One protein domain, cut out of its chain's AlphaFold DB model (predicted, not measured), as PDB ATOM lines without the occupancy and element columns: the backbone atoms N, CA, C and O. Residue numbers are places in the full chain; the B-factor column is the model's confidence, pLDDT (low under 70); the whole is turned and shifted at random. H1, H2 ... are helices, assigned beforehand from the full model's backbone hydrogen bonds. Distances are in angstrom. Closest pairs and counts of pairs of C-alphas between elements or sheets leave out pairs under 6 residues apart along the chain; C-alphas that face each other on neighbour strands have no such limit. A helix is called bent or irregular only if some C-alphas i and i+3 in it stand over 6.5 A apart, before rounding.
ATOM      1  N   HIS A 517      22.792  44.431  25.527       47.94
ATOM      2  CA  HIS A 517      22.205  45.697  25.957       47.94
ATOM      3  C   HIS A 517      22.502  46.864  24.994       47.94
ATOM      4  O   HIS A 517      22.026  47.971  25.227       47.94
ATOM      5  N   MET A 518      23.280  46.667  23.920       47.69
ATOM      6  CA  MET A 518      23.567  47.739  22.961       47.69
ATOM      7  C   MET A 518      22.455  47.846  21.917       47.69
ATOM      8  O   MET A 518      22.362  47.076  20.965       47.69
ATOM      9  N   VAL A 519      21.621  48.869  22.095       49.84
ATOM     10  CA  VAL A 519      20.365  49.100  21.362       49.84
ATOM     11  C   VAL A 519      20.563  49.678  19.950       49.84
ATOM     12  O   VAL A 519      19.596  49.901  19.225       49.84
ATOM     13  N   LYS A 520      21.807  49.872  19.481       52.06
ATOM     14  CA  LYS A 520      22.077  50.358  18.109       52.06
ATOM     15  C   LYS A 520      21.389  49.499  17.037       52.06
ATOM     16  O   LYS A 520      20.823  50.041  16.089       52.06
ATOM     17  N   SER A 521      21.337  48.178  17.226       54.31
ATOM     18  CA  SER A 521      20.683  47.246  16.295       54.31
ATOM     19  C   SER A 521      19.150  47.346  16.290       54.31
ATOM     20  O   SER A 521      18.515  46.964  15.309       54.31
ATOM     21  N   GLY A 522      18.534  47.890  17.345       56.81
ATOM     22  CA  GLY A 522      17.080  47.884  17.532       56.81
ATOM     23  C   GLY A 522      16.479  46.487  17.738       56.81
ATOM     24  O   GLY A 522      15.272  46.319  17.607       56.81
ATOM     25  N   MET A 523      17.308  45.486  18.031       60.44
ATOM     26  CA  MET A 523      16.966  44.065  18.005       60.44
ATOM     27  C   MET A 523      17.408  43.396  19.309       60.44
ATOM     28  O   MET A 523      18.392  43.828  19.911       60.44
ATOM     29  N   ARG A 524      16.686  42.371  19.778       60.62
ATOM     30  CA  ARG A 524      17.142  41.550  20.916       60.62
ATOM     31  C   ARG A 524      18.127  40.477  20.449       60.62
ATOM     32  O   ARG A 524      17.985  40.002  19.325       60.62
ATOM     33  N   PRO A 525      19.042  39.993  21.309       60.44
ATOM     34  CA  PRO A 525      19.941  38.892  20.955       60.44
ATOM     35  C   PRO A 525      19.208  37.672  20.392       60.44
ATOM     36  O   PRO A 525      19.643  37.117  19.396       60.44
ATOM     37  N   ALA A 526      18.053  37.322  20.965       57.09
ATOM     38  CA  ALA A 526      17.180  36.255  20.474       57.09
ATOM     39  C   ALA A 526      16.686  36.475  19.030       57.09
ATOM     40  O   ALA A 526      16.631  35.539  18.243       57.09
ATOM     41  N   GLU A 527      16.341  37.712  18.671       62.75
ATOM     42  CA  GLU A 527      15.844  38.077  17.336       62.75
ATOM     43  C   GLU A 527      16.989  38.170  16.319       62.75
ATOM     44  O   GLU A 527      16.860  37.697  15.191       62.75
ATOM     45  N   ALA A 528      18.126  38.743  16.730       69.75
ATOM     46  CA  ALA A 528      19.353  38.803  15.932       69.75
ATOM     47  C   ALA A 528      19.848  37.411  15.600       69.75
ATOM     48  O   ALA A 528      20.217  37.125  14.462       69.75
ATOM     49  N   LEU A 529      19.789  36.544  16.599       65.81
ATOM     50  CA  LEU A 529      20.050  35.145  16.437       65.81
ATOM     51  C   LEU A 529      19.060  34.524  15.447       65.81
ATOM     52  O   LEU A 529      19.520  33.973  14.453       65.81
ATOM     53  N   ALA A 530      17.743  34.652  15.664       63.50
ATOM     54  CA  ALA A 530      16.701  34.088  14.790       63.50
ATOM     55  C   ALA A 530      16.909  34.432  13.302       63.50
ATOM     56  O   ALA A 530      16.827  33.559  12.438       63.50
ATOM     57  N   GLU A 531      17.245  35.689  12.998       71.88
ATOM     58  CA  GLU A 531      17.584  36.124  11.638       71.88
ATOM     59  C   GLU A 531      18.868  35.460  11.118       71.88
ATOM     60  O   GLU A 531      18.899  34.991   9.979       71.88
ATOM     61  N   LEU A 532      19.931  35.417  11.931       73.62
ATOM     62  CA  LEU A 532      21.186  34.756  11.563       73.62
ATOM     63  C   LEU A 532      20.965  33.280  11.243       73.62
ATOM     64  O   LEU A 532      21.578  32.767  10.310       73.62
ATOM     65  N   ILE A 533      20.061  32.615  11.961       66.00
ATOM     66  CA  ILE A 533      19.706  31.237  11.649       66.00
ATOM     67  C   ILE A 533      18.967  31.165  10.316       66.00
ATOM     68  O   ILE A 533      19.375  30.396   9.452       66.00
ATOM     69  N   ALA A 534      17.908  31.954  10.120       65.69
ATOM     70  CA  ALA A 534      17.141  31.916   8.875       65.69
ATOM     71  C   ALA A 534      18.049  32.139   7.648       65.69
ATOM     72  O   ALA A 534      17.878  31.518   6.596       65.69
ATOM     73  N   ARG A 535      19.074  32.987   7.797       73.06
ATOM     74  CA  ARG A 535      20.134  33.198   6.800       73.06
ATOM     75  C   ARG A 535      21.047  31.985   6.649       73.06
ATOM     76  O   ARG A 535      21.359  31.606   5.528       73.06
ATOM     77  N   HIS A 536      21.461  31.372   7.753       71.25
ATOM     78  CA  HIS A 536      22.282  30.165   7.735       71.25
ATOM     79  C   HIS A 536      21.573  28.988   7.043       71.25
ATOM     80  O   HIS A 536      22.211  28.244   6.310       71.25
ATOM     81  N   GLU A 537      20.258  28.840   7.214       65.75
ATOM     82  CA  GLU A 537      19.470  27.789   6.552       65.75
ATOM     83  C   GLU A 537      19.268  28.038   5.052       65.75
ATOM     84  O   GLU A 537      19.150  27.091   4.274       65.75
ATOM     85  N   THR A 538      19.216  29.305   4.637       73.38
ATOM     86  CA  THR A 538      18.952  29.685   3.242       73.38
ATOM     87  C   THR A 538      20.225  29.794   2.404       73.38
ATOM     88  O   THR A 538      20.242  29.310   1.272       73.38
ATOM     89  N   ASP A 539      21.285  30.402   2.943       78.06
ATOM     90  CA  ASP A 539      22.588  30.559   2.289       78.06
ATOM     91  C   ASP A 539      23.738  30.600   3.325       78.06
ATOM     92  O   ASP A 539      24.258  31.669   3.677       78.06
ATOM     93  N   PRO A 540      24.173  29.430   3.832       75.50
ATOM     94  CA  PRO A 540      25.221  29.352   4.851       75.50
ATOM     95  C   PRO A 540      26.581  29.840   4.338       75.50
ATOM     96  O   PRO A 540      27.407  30.305   5.125       75.50
ATOM     97  N   VAL A 541      26.824  29.751   3.025       76.50
ATOM     98  CA  VAL A 541      28.094  30.147   2.406       76.50
ATOM     99  C   VAL A 541      28.219  31.666   2.380       76.50
ATOM    100  O   VAL A 541      29.253  32.192   2.794       76.50
ATOM    101  N   ALA A 542      27.169  32.375   1.953       78.69
ATOM    102  CA  ALA A 542      27.165  33.836   1.967       78.69
ATOM    103  C   ALA A 542      27.306  34.394   3.391       78.69
ATOM    104  O   ALA A 542      28.096  35.313   3.616       78.69
ATOM    105  N   LEU A 543      26.609  33.799   4.366       81.44
ATOM    106  CA  LEU A 543      26.714  34.197   5.771       81.44
ATOM    107  C   LEU A 543      28.132  33.983   6.332       81.44
ATOM    108  O   LEU A 543      28.664  34.857   7.020       81.44
ATOM    109  N   ALA A 544      28.765  32.849   6.015       82.38
ATOM    110  CA  ALA A 544      30.138  32.567   6.429       82.38
ATOM    111  C   ALA A 544      31.153  33.539   5.796       82.38
ATOM    112  O   ALA A 544      32.063  33.999   6.482       82.38
ATOM    113  N   GLU A 545      31.000  33.898   4.517       85.31
ATOM    114  CA  GLU A 545      31.853  34.902   3.857       85.31
ATOM    115  C   GLU A 545      31.693  36.306   4.456       85.31
ATOM    116  O   GLU A 545      32.674  37.041   4.621       85.31
ATOM    117  N   GLU A 546      30.475  36.682   4.842       85.25
ATOM    118  CA  GLU A 546      30.247  37.951   5.529       85.25
ATOM    119  C   GLU A 546      30.884  37.952   6.925       85.25
ATOM    120  O   GLU A 546      31.622  38.879   7.261       85.25
ATOM    121  N   ALA A 547      30.716  36.876   7.697       87.50
ATOM    122  CA  ALA A 547      31.392  36.694   8.979       87.50
ATOM    123  C   ALA A 547      32.930  36.738   8.843       87.50
ATOM    124  O   ALA A 547      33.598  37.410   9.633       87.50
ATOM    125  N   ARG A 548      33.510  36.114   7.800       89.38
ATOM    126  CA  ARG A 548      34.948  36.238   7.470       89.38
ATOM    127  C   ARG A 548      35.343  37.679   7.208       89.38
ATOM    128  O   ARG A 548      36.385  38.128   7.681       89.38
ATOM    129  N   THR A 549      34.532  38.401   6.443       89.00
ATOM    130  CA  THR A 549      34.794  39.804   6.108       89.00
ATOM    131  C   THR A 549      34.814  40.671   7.363       89.00
ATOM    132  O   THR A 549      35.728  41.483   7.516       89.00
ATOM    133  N   ILE A 550      33.870  40.452   8.281       88.38
ATOM    134  CA  ILE A 550      33.803  41.147   9.569       88.38
ATOM    135  C   ILE A 550      35.042  40.837  10.423       88.38
ATOM    136  O   ILE A 550      35.698  41.760  10.901       88.38
ATOM    137  N   LEU A 551      35.415  39.559  10.572       88.44
ATOM    138  CA  LEU A 551      36.596  39.167  11.356       88.44
ATOM    139  C   LEU A 551      37.906  39.709  10.757       88.44
ATOM    140  O   LEU A 551      38.784  40.147  11.497       88.44
ATOM    141  N   ARG A 552      38.036  39.750   9.422       87.69
ATOM    142  CA  ARG A 552      39.196  40.361   8.740       87.69
ATOM    143  C   ARG A 552      39.283  41.869   8.968       87.69
ATOM    144  O   ARG A 552      40.384  42.400   9.036       87.69
ATOM    145  N   LYS A 553      38.139  42.548   9.081       85.88
ATOM    146  CA  LYS A 553      38.034  43.990   9.353       85.88
ATOM    147  C   LYS A 553      37.775  44.286  10.831       85.88
ATOM    148  O   LYS A 553      37.184  45.312  11.151       85.88
ATOM    149  N   CYS A 554      38.190  43.406  11.745       81.44
ATOM    150  CA  CYS A 554      37.842  43.518  13.163       81.44
ATOM    151  C   CYS A 554      38.336  44.812  13.834       81.44
ATOM    152  O   CYS A 554      37.705  45.253  14.790       81.44
ATOM    153  N   THR A 555      39.392  45.458  13.324       79.00
ATOM    154  CA  THR A 555      39.842  46.786  13.786       79.00
ATOM    155  C   THR A 555      38.804  47.878  13.536       79.00
ATOM    156  O   THR A 555      38.559  48.697  14.416       79.00
ATOM    157  N   ASP A 556      38.137  47.840  12.381       77.31
ATOM    158  CA  ASP A 556      37.104  48.809  11.994       77.31
ATOM    159  C   ASP A 556      35.705  48.360  12.451       77.31
ATOM    160  O   ASP A 556      34.791  49.164  12.620       77.31
ATOM    161  N   GLN A 557      35.523  47.051  12.648       77.56
ATOM    162  CA  GLN A 557      34.257  46.399  12.985       77.56
ATOM    163  C   GLN A 557      34.355  45.622  14.297       77.56
ATOM    164  O   GLN A 557      33.933  44.468  14.395       77.56
ATOM    165  N   ARG A 558      34.884  46.285  15.326       84.75
ATOM    166  CA  ARG A 558      35.127  45.697  16.647       84.75
ATOM    167  C   ARG A 558      33.906  44.974  17.223       84.75
ATOM    168  O   ARG A 558      33.997  43.800  17.570       84.75
ATOM    169  N   ASN A 559      32.764  45.659  17.341       83.12
ATOM    170  CA  ASN A 559      31.579  45.073  17.976       83.12
ATOM    171  C   ASN A 559      30.966  43.948  17.123       83.12
ATOM    172  O   ASN A 559      30.761  42.867  17.669       83.12
ATOM    173  N   PRO A 560      30.742  44.117  15.801       85.75
ATOM    174  CA  PRO A 560      30.332  43.000  14.954       85.75
ATOM    175  C   PRO A 560      31.276  41.791  15.038       85.75
ATOM    176  O   PRO A 560      30.794  40.667  15.100       85.75
ATOM    177  N   ALA A 561      32.598  41.985  15.104       87.25
ATOM    178  CA  ALA A 561      33.559  40.883  15.202       87.25
ATOM    179  C   ALA A 561      33.423  40.081  16.508       87.25
ATOM    180  O   ALA A 561      33.436  38.850  16.472       87.25
ATOM    181  N   ILE A 562      33.206  40.755  17.644       83.62
ATOM    182  CA  ILE A 562      32.878  40.085  18.917       83.62
ATOM    183  C   ILE A 562      31.590  39.260  18.764       83.62
ATOM    184  O   ILE A 562      31.517  38.117  19.208       83.62
ATOM    185  N   GLY A 563      30.589  39.825  18.092       81.62
ATOM    186  CA  GLY A 563      29.308  39.182  17.826       81.62
ATOM    187  C   GLY A 563      29.378  37.958  16.923       81.62
ATOM    188  O   GLY A 563      28.705  36.960  17.177       81.62
ATOM    189  N   VAL A 564      30.222  38.017  15.890       88.81
ATOM    190  CA  VAL A 564      30.545  36.866  15.040       88.81
ATOM    191  C   VAL A 564      31.152  35.751  15.886       88.81
ATOM    192  O   VAL A 564      30.730  34.610  15.745       88.81
ATOM    193  N   GLY A 565      32.067  36.065  16.812       84.00
ATOM    194  CA  GLY A 565      32.610  35.082  17.757       84.00
ATOM    195  C   GLY A 565      31.520  34.358  18.555       84.00
ATOM    196  O   GLY A 565      31.520  33.132  18.615       84.00
ATOM    197  N   VAL A 566      30.540  35.102  19.083       76.12
ATOM    198  CA  VAL A 566      29.394  34.536  19.822       76.12
ATOM    199  C   VAL A 566      28.530  33.632  18.934       76.12
ATOM    200  O   VAL A 566      28.164  32.532  19.340       76.12
ATOM    201  N   TRP A 567      28.224  34.058  17.706       82.56
ATOM    202  CA  TRP A 567      27.469  33.235  16.756       82.56
ATOM    203  C   TRP A 567      28.216  31.956  16.354       82.56
ATOM    204  O   TRP A 567      27.612  30.889  16.300       82.56
ATOM    205  N   LEU A 568      29.528  32.034  16.115       82.50
ATOM    206  CA  LEU A 568      30.349  30.875  15.749       82.50
ATOM    207  C   LEU A 568      30.373  29.815  16.857       82.50
ATOM    208  O   LEU A 568      30.349  28.625  16.556       82.50
ATOM    209  N   MET A 569      30.340  30.224  18.128       73.88
ATOM    210  CA  MET A 569      30.171  29.282  19.240       73.88
ATOM    211  C   MET A 569      28.846  28.511  19.140       73.88
ATOM    212  O   MET A 569      28.798  27.338  19.491       73.88
ATOM    213  N   ALA A 570      27.780  29.114  18.608       68.69
ATOM    214  CA  ALA A 570      26.500  28.430  18.412       68.69
ATOM    215  C   ALA A 570      26.537  27.366  17.294       68.69
ATOM    216  O   ALA A 570      25.725  26.440  17.303       68.69
ATOM    217  N   LEU A 571      27.484  27.479  16.355       70.25
ATOM    218  CA  LEU A 571      27.745  26.468  15.323       70.25
ATOM    219  C   LEU A 571      28.657  25.332  15.821       70.25
ATOM    220  O   LEU A 571      28.739  24.283  15.182       70.25
ATOM    221  N   GLY A 572      29.359  25.528  16.943       72.69
ATOM    222  CA  GLY A 572      30.268  24.539  17.522       72.69
ATOM    223  C   GLY A 572      31.305  24.051  16.507       72.69
ATOM    224  O   GLY A 572      32.094  24.836  15.977       72.69
ATOM    225  N   ARG A 573      31.282  22.748  16.209       77.81
ATOM    226  CA  ARG A 573      32.265  22.109  15.322       77.81
ATOM    227  C   ARG A 573      32.227  22.626  13.882       77.81
ATOM    228  O   ARG A 573      33.257  22.633  13.215       77.81
ATOM    229  N   ASP A 574      31.070  23.095  13.416       74.19
ATOM    230  CA  ASP A 574      30.892  23.568  12.037       74.19
ATOM    231  C   ASP A 574      31.550  24.945  11.804       74.19
ATOM    232  O   ASP A 574      31.686  25.401  10.667       74.19
ATOM    233  N   ALA A 575      32.023  25.595  12.875       82.62
ATOM    234  CA  ALA A 575      32.795  26.835  12.837       82.62
ATOM    235  C   ALA A 575      34.323  26.634  12.806       82.62
ATOM    236  O   ALA A 575      35.055  27.617  12.927       82.62
ATOM    237  N   GLU A 576      34.835  25.410  12.605       86.25
ATOM    238  CA  GLU A 576      36.286  25.125  12.546       86.25
ATOM    239  C   GLU A 576      37.041  26.074  11.597       86.25
ATOM    240  O   GLU A 576      38.130  26.559  11.910       86.25
ATOM    241  N   TRP A 577      36.421  26.426  10.467       90.31
ATOM    242  CA  TRP A 577      36.985  27.336   9.469       90.31
ATOM    243  C   TRP A 577      37.331  28.733  10.013       90.31
ATOM    244  O   TRP A 577      38.105  29.453   9.381       90.31
ATOM    245  N   ALA A 578      36.738  29.154  11.132       90.12
ATOM    246  CA  ALA A 578      36.916  30.488  11.696       90.12
ATOM    247  C   ALA A 578      38.072  30.584  12.705       90.12
ATOM    248  O   ALA A 578      38.439  31.700  13.079       90.12
ATOM    249  N   LEU A 579      38.662  29.455  13.126       92.69
ATOM    250  CA  LEU A 579      39.695  29.411  14.171       92.69
ATOM    251  C   LEU A 579      40.889  30.322  13.861       92.69
ATOM    252  O   LEU A 579      41.287  31.111  14.712       92.69
ATOM    253  N   GLU A 580      41.396  30.295  12.625       93.56
ATOM    254  CA  GLU A 580      42.518  31.148  12.206       93.56
ATOM    255  C   GLU A 580      42.175  32.644  12.319       93.56
ATOM    256  O   GLU A 580      42.988  33.460  12.755       93.56
ATOM    257  N   HIS A 581      40.952  33.036  11.955       93.19
ATOM    258  CA  HIS A 581      40.511  34.427  12.044       93.19
ATOM    259  C   HIS A 581      40.320  34.885  13.498       93.19
ATOM    260  O   HIS A 581      40.685  36.014  13.828       93.19
ATOM    261  N   LEU A 582      39.802  34.014  14.366       91.31
ATOM    262  CA  LEU A 582      39.658  34.291  15.796       91.31
ATOM    263  C   LEU A 582      41.019  34.377  16.500       91.31
ATOM    264  O   LEU A 582      41.222  35.290  17.295       91.31
ATOM    265  N   ASP A 583      41.976  33.508  16.168       93.31
ATOM    266  CA  ASP A 583      43.340  33.574  16.711       93.31
ATOM    267  C   ASP A 583      44.057  34.863  16.282       93.31
ATOM    268  O   ASP A 583      44.736  35.505  17.087       93.31
ATOM    269  N   ASN A 584      43.876  35.283  15.027       91.94
ATOM    270  CA  ASN A 584      44.404  36.555  14.538       91.94
ATOM    271  C   ASN A 584      43.780  37.748  15.276       91.94
ATOM    272  O   ASN A 584      44.492  38.676  15.656       91.94
ATOM    273  N   MET A 585      42.471  37.713  15.538       91.81
ATOM    274  CA  MET A 585      41.792  38.728  16.345       91.81
ATOM    275  C   MET A 585      42.302  38.733  17.798       91.81
ATOM    276  O   MET A 585      42.566  39.798  18.352       91.81
ATOM    277  N   ALA A 586      42.497  37.557  18.403       88.94
ATOM    278  CA  ALA A 586      42.987  37.383  19.771       88.94
ATOM    279  C   ALA A 586      44.425  37.891  19.984       88.94
ATOM    280  O   ALA A 586      44.747  38.379  21.071       88.94
ATOM    281  N   ASN A 587      45.269  37.780  18.955       90.69
ATOM    282  CA  ASN A 587      46.672  38.205  18.966       90.69
ATOM    283  C   ASN A 587      46.902  39.582  18.316       90.69
ATOM    284  O   ASN A 587      48.038  40.051  18.263       90.69
ATOM    285  N   GLY A 588      45.842  40.220  17.815       88.19
ATOM    286  CA  GLY A 588      45.901  41.505  17.120       88.19
ATOM    287  C   GLY A 588      46.027  42.722  18.044       88.19
ATOM    288  O   GLY A 588      46.349  42.619  19.227       88.19
ATOM    289  N   THR A 589      45.741  43.901  17.487       84.94
ATOM    290  CA  THR A 589      45.896  45.214  18.143       84.94
ATOM    291  C   THR A 589      44.638  45.725  18.858       84.94
ATOM    292  O   THR A 589      44.640  46.845  19.365       84.94
ATOM    293  N   LEU A 590      43.560  44.933  18.908       85.19
ATOM    294  CA  LEU A 590      42.329  45.292  19.622       85.19
ATOM    295  C   LEU A 590      42.540  45.364  21.147       85.19
ATOM    296  O   LEU A 590      43.493  44.809  21.700       85.19
ATOM    297  N   ASP A 591      41.612  46.010  21.854       84.00
ATOM    298  CA  ASP A 591      41.624  46.090  23.316       84.00
ATOM    299  C   ASP A 591      41.527  44.709  23.993       84.00
ATOM    300  O   ASP A 591      41.158  43.694  23.392       84.00
ATOM    301  N   GLN A 592      41.881  44.666  25.280       71.75
ATOM    302  CA  GLN A 592      41.951  43.427  26.057       71.75
ATOM    303  C   GLN A 592      40.623  42.660  26.093       71.75
ATOM    304  O   GLN A 592      40.647  41.429  26.045       71.75
ATOM    305  N   TYR A 593      39.482  43.357  26.129       72.94
ATOM    306  CA  TYR A 593      38.169  42.718  26.172       72.94
ATOM    307  C   TYR A 593      37.863  41.992  24.859       72.94
ATOM    308  O   TYR A 593      37.573  40.796  24.870       72.94
ATOM    309  N   ALA A 594      38.004  42.670  23.714       76.69
ATOM    310  CA  ALA A 594      37.759  42.061  22.405       76.69
ATOM    311  C   ALA A 594      38.689  40.861  22.134       76.69
ATOM    312  O   ALA A 594      38.240  39.827  21.635       76.69
ATOM    313  N   ARG A 595      39.968  40.966  22.525       85.19
ATOM    314  CA  ARG A 595      40.932  39.856  22.428       85.19
ATOM    315  C   ARG A 595      40.563  38.675  23.324       85.19
ATOM    316  O   ARG A 595      40.723  37.535  22.901       85.19
ATOM    317  N   GLY A 596      40.061  38.935  24.534       73.81
ATOM    318  CA  GLY A 596      39.542  37.903  25.436       73.81
ATOM    319  C   GLY A 596      38.393  37.120  24.799       73.81
ATOM    320  O   GLY A 596      38.490  35.906  24.658       73.81
ATOM    321  N   ARG A 597      37.380  37.824  24.279       79.06
ATOM    322  CA  ARG A 597      36.214  37.200  23.624       79.06
ATOM    323  C   ARG A 597      36.581  36.322  22.428       79.06
ATOM    324  O   ARG A 597      35.979  35.271  22.232       79.06
ATOM    325  N   ALA A 598      37.570  36.731  21.634       84.50
ATOM    326  CA  ALA A 598      38.054  35.928  20.513       84.50
ATOM    327  C   ALA A 598      38.745  34.630  20.975       84.50
ATOM    328  O   ALA A 598      38.530  33.582  20.365       84.50
ATOM    329  N   ARG A 599      39.525  34.677  22.071       82.81
ATOM    330  CA  ARG A 599      40.132  33.474  22.671       82.81
ATOM    331  C   ARG A 599      39.074  32.516  23.196       82.81
ATOM    332  O   ARG A 599      39.157  31.333  22.884       82.81
ATOM    333  N   ASP A 600      38.078  33.031  23.914       73.69
ATOM    334  CA  ASP A 600      36.988  32.225  24.475       73.69
ATOM    335  C   ASP A 600      36.228  31.480  23.363       73.69
ATOM    336  O   ASP A 600      36.018  30.269  23.443       73.69
ATOM    337  N   ALA A 601      35.889  32.181  22.274       78.12
ATOM    338  CA  ALA A 601      35.212  31.582  21.125       78.12
ATOM    339  C   ALA A 601      36.071  30.513  20.426       78.12
ATOM    340  O   ALA A 601      35.582  29.422  20.125       78.12
ATOM    341  N   ALA A 602      37.359  30.790  20.195       82.19
ATOM    342  CA  ALA A 602      38.269  29.832  19.568       82.19
ATOM    343  C   ALA A 602      38.498  28.592  20.447       82.19
ATOM    344  O   ALA A 602      38.561  27.472  19.940       82.19
ATOM    345  N   GLN A 603      38.618  28.775  21.764       77.50
ATOM    346  CA  GLN A 603      38.731  27.678  22.719       77.50
ATOM    347  C   GLN A 603      37.476  26.801  22.695       77.50
ATOM    348  O   GLN A 603      37.597  25.589  22.530       77.50
ATOM    349  N   PHE A 604      36.289  27.405  22.756       72.88
ATOM    350  CA  PHE A 604      35.024  26.673  22.700       72.88
ATOM    351  C   PHE A 604      34.897  25.816  21.433       72.88
ATOM    352  O   PHE A 604      34.546  24.638  21.506       72.88
ATOM    353  N   ILE A 605      35.227  26.370  20.259       76.00
ATOM    354  CA  ILE A 605      35.178  25.622  18.993       76.00
ATOM    355  C   ILE A 605      36.151  24.434  19.036       76.00
ATOM    356  O   ILE A 605      35.776  23.322  18.663       76.00
ATOM    357  N   ARG A 606      37.373  24.613  19.554       81.25
ATOM    358  CA  ARG A 606      38.340  23.507  19.707       81.25
ATOM    359  C   ARG A 606      37.871  22.427  20.678       81.25
ATOM    360  O   ARG A 606      38.131  21.254  20.428       81.25
ATOM    361  N   GLU A 607      37.205  22.804  21.763       69.06
ATOM    362  CA  GLU A 607      36.590  21.851  22.694       69.06
ATOM    363  C   GLU A 607      35.449  21.083  22.011       69.06
ATOM    364  O   GLU A 607      35.386  19.862  22.114       69.06
ATOM    365  N   SER A 608      34.614  21.757  21.211       70.38
ATOM    366  CA  SER A 608      33.519  21.113  20.468       70.38
ATOM    367  C   SER A 608      33.997  20.060  19.456       70.38
ATOM    368  O   SER A 608      33.312  19.063  19.237       70.38
ATOM    369  N   LEU A 609      35.195  20.232  18.882       74.12
ATOM    370  CA  LEU A 609      35.817  19.261  17.972       74.12
ATOM    371  C   LEU A 609      36.256  17.968  18.678       74.12
ATOM    372  O   LEU A 609      36.461  16.955  18.010       74.12
ATOM    373  N   GLN A 610      36.400  17.994  20.006       71.00
ATOM    374  CA  GLN A 610      36.782  16.839  20.824       71.00
ATOM    375  C   GLN A 610      35.566  16.027  21.298       71.00
ATOM    376  O   GLN A 610      35.735  14.896  21.757       71.00
TER     377      GLN A 610
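Overview. This is residues 517 to 610 of the 823 residues of an uncharacterized protein of Tuwongella immobilis (UniProt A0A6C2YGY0). Four helical pieces, H2, the two arms H3a and H3b of the bent helix H3, and H4, make a small up-and-down bundle, and the centre of H3a is the nearest to the mean of all the C-alphas, at 2.5 A. H1 sits outside it as a looser piece, set steeply to H2 and H3a and close to both without clearly touching, and before H1 residues 519 to 524 stick out. The printed part has 94 residues with four named helices, in the order H1, H2, H3, H4, and no named strand; the class is all helix. It is compact, with a radius of gyration of the C-alphas of 12.7 A, and rounded, with spans of 33 by 32 by 20 A.

Along the chain. H1 is residues 525 to 538, 20.0 A from first to last C-alpha, and begins at C-alpha 525 at (19.941, 38.892, 20.955). H2 is residues 540 to 552, 18.2 A. H3, residues 558 to 587, was assigned as one helix by its hydrogen bonds but is bent: C-alphas 570 and 573 are 9.1 A apart. Its arms are H3a, residues 558 to 570, 19.4 A, and H3b, residues 573 to 587, 21.9 A. H3b is itself irregular, with C-alphas 574 and 577 7.6 A apart. H4 is residues 592 to 608, 24.5 A, and ends at C-alpha 608 at (33.519, 21.113, 20.468).

Arrangement. H2, H3a, H3b and H4 form a bundle, up and down, each running against the one before it in the chain. H3b and H4 are a helical hairpin and touch at a shallow tilt of 28 degrees; their closest C-alphas, of Ala 586 and Arg 595, are 4.2 A apart. H3a touches H4 at a shallow tilt of 17 degrees, the same way, closest at the C-alphas of Gly 565 and Ala 601, 5.5 A. H2 and H3a, also a helical hairpin, touch at a steep tilt of 42 degrees through residues 547 to 551 and 560 to 564 alone; the C-alphas of Leu 551 and Ala 561 are closest, at 5.2 A. With residues 548 to 552 alone, H2 touches H3b at a shallow tilt of 11 degrees, and the closest C-alphas, of Leu 551 and His 581, are 6.2 A apart. H1 is close to but not clearly touching H2, closest at the C-alphas of His 536 and Leu 543, 6.3 A. H1 and H4 are apart. In H1, H2 and H4 every O i to N i+4 pair is within hydrogen-bond range; in H3a 8 of 9 are, and in H3b 6 of 11.

Size, cuts and confidence. The C-alphas farthest apart, of Gly 522 and Gln 610, are 36.9 A apart. The printed part has no cut, and its three links are tight. The mean pLDDT of the printed part is 77.4; 19 residues are under 70, among them 517 to 530.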